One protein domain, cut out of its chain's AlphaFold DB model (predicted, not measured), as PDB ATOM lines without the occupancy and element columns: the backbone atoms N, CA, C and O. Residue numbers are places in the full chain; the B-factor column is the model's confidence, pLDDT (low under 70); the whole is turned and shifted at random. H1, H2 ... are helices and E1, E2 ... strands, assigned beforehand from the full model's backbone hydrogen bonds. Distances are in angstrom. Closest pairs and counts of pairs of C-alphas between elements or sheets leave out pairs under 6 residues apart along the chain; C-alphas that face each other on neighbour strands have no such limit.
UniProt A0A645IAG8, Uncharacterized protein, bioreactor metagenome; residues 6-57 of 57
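AT A GLANCE: This is residues 6 to 57 of the 57 residues of an uncharacterized protein of bioreactor metagenome (UniProt A0A645IAG8). A small head, in which H1 packs on a short ribbon of two parallel strands, E1 and E2, and H2 follows directly from the end of E2, is joined by residues 33 to 42 to the longest helix, H3, which is set apart from the head. Residues 50 to 57, of which 50 to 56 belong to H3, stick out. The printed part has 52 residues, with three named helices and two named strands in the order E1, H1, E2, H2, H3, and its class is mostly helix. It is only just loose, close to compact, with a radius of gyration of the C-alphas of 12.1 A, and spans 32 by 25 by 13 A, only just flat.

IN THESE COORDINATES: Find C-alpha 6 at (-20.420, 41.157, -42.349), where E1, residues 6 to 8, begins. H1 follows at residues 11 to 19, 12.5 A long, then E2 at residues 23 to 26, 9.9 A, and H2 at residues 27 to 32, 8.7 A. H3, residues 43 to 56, runs 20.0 A from C-alpha 43 at (-30.700, 40.249, -24.887) to C-alpha 56 at (-30.582, 57.224, -14.227).

HOW THE PARTS SIT: Look first at E1 and E2, parallel neighbours at 31 degrees, with N 6 and O 23 2.9 A apart and N 8 and O 25 2.8 A apart, within hydrogen-bond range. E1, H1 and E2 form a strand-helix-strand unit, two parallel strands with a helix between them in the chain, and its crossover is right-handed. The closest C-alphas of H1 and E2 are those of Ile 14 and Pro 24, 5.4 A apart. Those of E1 and H2 are Val 8 and Met 27, 6.1 A apart. H3 is apart from E1, H1, E2 and H2. In H1, H2 and H3 every O i to N i+4 pair is within hydrogen-bond range.

THE WHOLE: The C-alphas of Gly 21 and His 57 are the two farthest apart, at 34.0 A. The printed part has no cut and no long link, and no printed residue is under 70 in pLDDT.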
ATOM      1  N   VAL A   6     -19.045  40.841 -41.944       96.12
ATOM      2  CA  VAL A   6     -20.420  41.157 -42.349       96.12
ATOM      3  C   VAL A   6     -20.769  42.583 -41.953       96.12
ATOM      4  O   VAL A   6     -20.820  42.905 -40.771       96.12
ATOM      5  N   VAL A   7     -21.079  43.425 -42.939       96.81
ATOM      6  CA  VAL A   7     -21.575  44.782 -42.679       96.81
ATOM      7  C   VAL A   7     -23.018  44.724 -42.181       96.81
ATOM      8  O   VAL A   7     -23.864  44.054 -42.778       96.81
ATOM      9  N   VAL A   8     -23.309  45.434 -41.095       97.06
ATOM     10  CA  VAL A   8     -24.624  45.475 -40.446       97.06
ATOM     11  C   VAL A   8     -25.022  46.905 -40.096       97.06
ATOM     12  O   VAL A   8     -24.181  47.783 -39.966       97.06
ATOM     13  N   TYR A   9     -26.316  47.157 -39.915       96.38
ATOM     14  CA  TYR A   9     -26.825  48.504 -39.618       96.38
ATOM     15  C   TYR A   9     -27.568  48.601 -38.280       96.38
ATOM     16  O   TYR A   9     -27.915  49.697 -37.847       96.38
ATOM     17  N   CYS A  10     -27.825  47.472 -37.613       95.56
ATOM     18  CA  CYS A  10     -28.674  47.417 -36.429       95.56
ATOM     19  C   CYS A  10     -27.995  46.701 -35.255       95.56
ATOM     20  O   CYS A  10     -27.238  45.755 -35.461       95.56
ATOM     21  N   VAL A  11     -28.298  47.109 -34.019       94.06
ATOM     22  CA  VAL A  11     -27.689  46.528 -32.805       94.06
ATOM     23  C   VAL A  11     -27.992  45.031 -32.674       94.06
ATOM     24  O   VAL A  11     -27.111  44.241 -32.341       94.06
ATOM     25  N   SER A  12     -29.213  44.603 -33.006       94.25
ATOM     26  CA  SER A  12     -29.558  43.176 -33.019       94.25
ATOM     27  C   SER A  12     -28.792  42.404 -34.095       94.25
ATOM     28  O   SER A  12     -28.387  41.273 -33.853       94.25
ATOM     29  N   CYS A  13     -28.509  43.027 -35.242       95.75
ATOM     30  CA  CYS A  13     -27.724  42.450 -36.329       95.75
ATOM     31  C   CYS A  13     -26.277  42.195 -35.883       95.75
ATOM     32  O   CYS A  13     -25.746  41.120 -36.155       95.75
ATOM     33  N   ILE A  14     -25.668  43.146 -35.158       96.88
ATOM     34  CA  ILE A  14     -24.335  42.979 -34.559       96.88
ATOM     35  C   ILE A  14     -24.334  41.731 -33.666       96.88
ATOM     36  O   ILE A  14     -23.537  40.814 -33.874       96.88
ATOM     37  N   LYS A  15     -25.283  41.652 -32.723       96.12
ATOM     38  CA  LYS A  15     -25.389  40.535 -31.771       96.12
ATOM     39  C   LYS A  15     -25.628  39.200 -32.478       96.12
ATOM     40  O   LYS A  15     -24.939  38.228 -32.188       96.12
ATOM     41  N   SER A  16     -26.558  39.139 -33.432       95.50
ATOM     42  CA  SER A  16     -26.845  37.912 -34.187       95.50
ATOM     43  C   SER A  16     -25.638  37.415 -34.982       95.50
ATOM     44  O   SER A  16     -25.393  36.210 -35.019       95.50
ATOM     45  N   MET A  17     -24.873  38.316 -35.604       96.38
ATOM     46  CA  MET A  17     -23.665  37.940 -36.342       96.38
ATOM     47  C   MET A  17     -22.566  37.445 -35.399       96.38
ATOM     48  O   MET A  17     -21.996  36.385 -35.657       96.38
ATOM     49  N   ALA A  18     -22.338  38.130 -34.276       96.00
ATOM     50  CA  ALA A  18     -21.375  37.699 -33.263       96.00
ATOM     51  C   ALA A  18     -21.721  36.313 -32.679       96.00
ATOM     52  O   ALA A  18     -20.867  35.430 -32.641       96.00
ATOM     53  N   ILE A  19     -22.990  36.072 -32.316       96.25
ATOM     54  CA  ILE A  19     -23.479  34.756 -31.849       96.25
ATOM     55  C   ILE A  19     -23.277  33.677 -32.925       96.25
ATOM     56  O   ILE A  19     -22.937  32.538 -32.617       96.25
ATOM     57  N   GLY A  20     -23.459  34.039 -34.198       94.81
ATOM     58  CA  GLY A  20     -23.210  33.169 -35.347       94.81
ATOM     59  C   GLY A  20     -21.730  32.927 -35.671       94.81
ATOM     60  O   GLY A  20     -21.443  32.306 -36.698       94.81
ATOM     61  N   GLY A  21     -20.800  33.422 -34.847       95.25
ATOM     62  CA  GLY A  21     -19.356  33.279 -35.040       95.25
ATOM     63  C   GLY A  21     -18.804  34.112 -36.197       95.25
ATOM     64  O   GLY A  21     -17.829  33.707 -36.826       95.25
ATOM     65  N   LYS A  22     -19.461  35.228 -36.530       95.94
ATOM     66  CA  LYS A  22     -19.035  36.183 -37.563       95.94
ATOM     67  C   LYS A  22     -18.445  37.439 -36.939       95.94
ATOM     68  O   LYS A  22     -18.676  37.714 -35.764       95.94
ATOM     69  N   VAL A  23     -17.737  38.212 -37.759       96.94
ATOM     70  CA  VAL A  23     -17.213  39.533 -37.403       96.94
ATOM     71  C   VAL A  23     -18.178  40.591 -37.955       96.94
ATOM     72  O   VAL A  23     -18.168  40.852 -39.163       96.94
ATOM     73  N   PRO A  24     -19.095  41.135 -37.133       97.19
ATOM     74  CA  PRO A  24     -19.956  42.225 -37.567       97.19
ATOM     75  C   PRO A  24     -19.161  43.521 -37.702       97.19
ATOM     76  O   PRO A  24     -18.317  43.821 -36.869       97.19
ATOM     77  N   HIS A  25     -19.520  44.319 -38.702       97.50
ATOM     78  CA  HIS A  25     -19.030  45.677 -38.895       97.50
ATOM     79  C   HIS A  25     -20.231  46.612 -39.022       97.50
ATOM     80  O   HIS A  25     -20.940  46.591 -40.032       97.50
ATOM     81  N   HIS A  26     -20.533  47.380 -37.982       97.94
ATOM     82  CA  HIS A  26     -21.611  48.360 -38.015       97.94
ATOM     83  C   HIS A  26     -21.251  49.500 -38.963       97.94
ATOM     84  O   HIS A  26     -20.118  49.971 -39.005       97.94
ATOM     85  N   MET A  27     -22.224  49.937 -39.758       97.56
ATOM     86  CA  MET A  27     -21.994  50.958 -40.778       97.56
ATOM     87  C   MET A  27     -21.452  52.275 -40.208       97.56
ATOM     88  O   MET A  27     -20.668  52.924 -40.892       97.56
ATOM     89  N   ALA A  28     -21.869  52.683 -39.003       97.19
ATOM     90  CA  ALA A  28     -21.366  53.913 -38.394       97.19
ATOM     91  C   ALA A  28     -19.901  53.751 -37.979       97.19
ATOM     92  O   ALA A  28     -19.074  54.560 -38.394       97.19
ATOM     93  N   ASP A  29     -19.578  52.666 -37.276       97.88
ATOM     94  CA  ASP A  29     -18.213  52.357 -36.843       97.88
ATOM     95  C   ASP A  29     -17.264  52.276 -38.050       97.88
ATOM     96  O   ASP A  29     -16.209  52.900 -38.057       97.88
ATOM     97  N   LEU A  30     -17.679  51.634 -39.150       95.75
ATOM     98  CA  LEU A  30     -16.898  51.597 -40.395       95.75
ATOM     99  C   LEU A  30     -16.601  52.985 -40.971       95.75
ATOM    100  O   LEU A  30     -15.491  53.234 -41.439       95.75
ATOM    101  N   VAL A  31     -17.590  53.883 -40.974       97.19
ATOM    102  CA  VAL A  31     -17.421  55.259 -41.470       97.19
ATOM    103  C   VAL A  31     -16.486  56.056 -40.561       97.19
ATOM    104  O   VAL A  31     -15.723  56.888 -41.051       97.19
ATOM    105  N   LEU A  32     -16.532  55.791 -39.256       97.81
ATOM    106  CA  LEU A  32     -15.690  56.433 -38.248       97.81
ATOM    107  C   LEU A  32     -14.329  55.740 -38.064       97.81
ATOM    108  O   LEU A  32     -13.483  56.255 -37.339       97.81
ATOM    109  N   ASN A  33     -14.085  54.634 -38.778       96.88
ATOM    110  CA  ASN A  33     -12.906  53.780 -38.631       96.88
ATOM    111  C   ASN A  33     -12.723  53.277 -37.181       96.88
ATOM    112  O   ASN A  33     -11.620  53.293 -36.633       96.88
ATOM    113  N   GLU A  34     -13.825  52.839 -36.578       97.56
ATOM    114  CA  GLU A  34     -13.920  52.241 -35.249       97.56
ATOM    115  C   GLU A  34     -14.221  50.736 -35.353       97.56
ATOM    116  O   GLU A  34     -14.744  50.250 -36.360       97.56
ATOM    117  N   GLU A  35     -13.870  49.983 -34.311       96.81
ATOM    118  CA  GLU A  35     -14.231  48.570 -34.208       96.81
ATOM    119  C   GLU A  35     -15.657  48.414 -33.680       96.81
ATOM    120  O   GLU A  35     -16.068  49.082 -32.733       96.81
ATOM    121  N   THR A  36     -16.400  47.469 -34.254       97.75
ATOM    122  CA  THR A  36     -17.744  47.150 -33.777       97.75
ATOM    123  C   THR A  36     -17.706  46.158 -32.627       97.75
ATOM    124  O   THR A  36     -17.456  44.965 -32.815       97.75
ATOM    125  N   GLU A  37     -18.056  46.629 -31.432       95.69
ATOM    126  CA  GLU A  37     -18.214  45.773 -30.262       95.69
ATOM    127  C   GLU A  37     -19.634  45.174 -30.165       95.69
ATOM    128  O   GLU A  37     -20.628  45.908 -30.124       95.69
ATOM    129  N   PRO A  38     -19.783  43.840 -30.037       93.38
ATOM    130  CA  PRO A  38     -21.093  43.195 -29.868       93.38
ATOM    131  C   PRO A  38     -21.833  43.564 -28.575       93.38
ATOM    132  O   PRO A  38     -23.059  43.381 -28.476       93.38
ATOM    133  N   GLN A  39     -21.085  44.079 -27.594       91.81
ATOM    134  CA  GLN A  39     -21.506  44.267 -26.207       91.81
ATOM    135  C   GLN A  39     -22.097  42.970 -25.615       91.81
ATOM    136  O   GLN A  39     -21.860  41.870 -26.115       91.81
ATOM    137  N   GLU A  40     -22.882  43.079 -24.541       95.25
ATOM    138  CA  GLU A  40     -23.604  41.945 -23.953       95.25
ATOM    139  C   GLU A  40     -24.546  41.294 -24.982       95.25
ATOM    140  O   GLU A  40     -25.477  41.930 -25.478       95.25
ATOM    141  N   THR A  41     -24.312  40.031 -25.333       94.25
ATOM    142  CA  THR A  41     -25.076  39.319 -26.375       94.25
ATOM    143  C   THR A  41     -26.362  38.691 -25.845       94.25
ATOM    144  O   THR A  41     -27.281  38.424 -26.624       94.25
ATOM    145  N   ARG A  42     -26.471  38.510 -24.525       93.50
ATOM    146  CA  ARG A  42     -27.713  38.131 -23.857       93.50
ATOM    147  C   ARG A  42     -28.690  39.300 -23.852       93.50
ATOM    148  O   ARG A  42     -28.489  40.308 -23.180       93.50
ATOM    149  N   ILE A  43     -29.764  39.153 -24.621       91.44
ATOM    150  CA  ILE A  43     -30.700  40.249 -24.887       91.44
ATOM    151  C   ILE A  43     -31.427  40.737 -23.627       91.44
ATOM    152  O   ILE A  43     -31.672  41.931 -23.499       91.44
ATOM    153  N   ASP A  44     -31.711  39.839 -22.681       94.88
ATOM    154  CA  ASP A  44     -32.299  40.161 -21.378       94.88
ATOM    155  C   ASP A  44     -31.371  41.071 -20.563       94.88
ATOM    156  O   ASP A  44     -31.767  42.161 -20.162       94.88
ATOM    157  N   VAL A  45     -30.102  40.683 -20.422       96.31
ATOM    158  CA  VAL A  45     -29.101  41.465 -19.678       96.31
ATOM    159  C   VAL A  45     -28.816  42.808 -20.364       96.31
ATOM    160  O   VAL A  45     -28.674  43.833 -19.692       96.31
ATOM    161  N   TYR A  46     -28.771  42.828 -21.699       94.31
ATOM    162  CA  TYR A  46     -28.611  44.058 -22.476       94.31
ATOM    163  C   TYR A  46     -29.757  45.045 -22.220       94.31
ATOM    164  O   TYR A  46     -29.501  46.211 -21.923       94.31
ATOM    165  N   HIS A  47     -31.010  44.586 -22.299       95.12
ATOM    166  CA  HIS A  47     -32.169  45.445 -22.055       95.12
ATOM    167  C   HIS A  47     -32.258  45.906 -20.602       95.12
ATOM    168  O   HIS A  47     -32.549  47.076 -20.375       95.12
ATOM    169  N   ASP A  48     -31.940  45.048 -19.632       97.31
ATOM    170  CA  ASP A  48     -31.874  45.449 -18.223       97.31
ATOM    171  C   ASP A  48     -30.835  46.554 -17.997       97.31
ATOM    172  O   ASP A  48     -31.088  47.516 -17.276       97.31
ATOM    173  N   THR A  49     -29.663  46.436 -18.626       95.69
ATOM    174  CA  THR A  49     -28.592  47.440 -18.531       95.69
ATOM    175  C   THR A  49     -29.004  48.755 -19.189       95.69
ATOM    176  O   THR A  49     -28.808  49.822 -18.610       95.69
ATOM    177  N   LEU A  50     -29.618  48.683 -20.374       94.56
ATOM    178  CA  LEU A  50     -30.101  49.857 -21.094       94.56
ATOM    179  C   LEU A  50     -31.211  50.583 -20.325       94.56
ATOM    180  O   LEU A  50     -31.173  51.804 -20.217       94.56
ATOM    181  N   ASN A  51     -32.168  49.844 -19.760       97.44
ATOM    182  CA  ASN A  51     -33.253  50.423 -18.971       97.44
ATOM    183  C   ASN A  51     -32.716  51.139 -17.728       97.44
ATOM    184  O   ASN A  51     -33.105  52.271 -17.476       97.44
ATOM    185  N   LYS A  52     -31.761  50.536 -17.006       97.94
ATOM    186  CA  LYS A  52     -31.110  51.197 -15.862       97.94
ATOM    187  C   LYS A  52     -30.446  52.511 -16.256       97.94
ATOM    188  O   LYS A  52     -30.602  53.500 -15.555       97.94
ATOM    189  N   TYR A  53     -29.736  52.531 -17.384       96.94
ATOM    190  CA  TYR A  53     -29.105  53.754 -17.876       96.94
ATOM    191  C   TYR A  53     -30.132  54.859 -18.165       96.94
ATOM    192  O   TYR A  53     -29.898  56.003 -17.783       96.94
ATOM    193  N   ILE A  54     -31.260  54.503 -18.797       97.69
ATOM    194  CA  ILE A  54     -32.377  55.415 -19.093       97.69
ATOM    195  C   ILE A  54     -33.042  55.929 -17.809       97.69
ATOM    196  O   ILE A  54     -33.423  57.088 -17.748       97.69
ATOM    197  N   ASP A  55     -33.195  55.091 -16.785       98.19
ATOM    198  CA  ASP A  55     -33.808  55.512 -15.520       98.19
ATOM    199  C   ASP A  55     -32.902  56.474 -14.720       98.19
ATOM    200  O   ASP A  55     -33.392  57.263 -13.910       98.19
ATOM    201  N   GLU A  56     -31.583  56.411 -14.931       98.00
ATOM    202  CA  GLU A  56     -30.582  57.224 -14.227       98.00
ATOM    203  C   GLU A  56     -30.260  58.574 -14.909       98.00
ATOM    204  O   GLU A  56     -29.671  59.436 -14.247       98.00
ATOM    205  N   HIS A  57     -30.622  58.780 -16.185       95.38
ATOM    206  CA  HIS A  57     -30.224  59.944 -17.004       95.38
ATOM    207  C   HIS A  57     -31.379  60.532 -17.824       95.38
ATOM    208  O   HIS A  57     -31.443  61.782 -17.913       95.38
TER     209      HIS A  57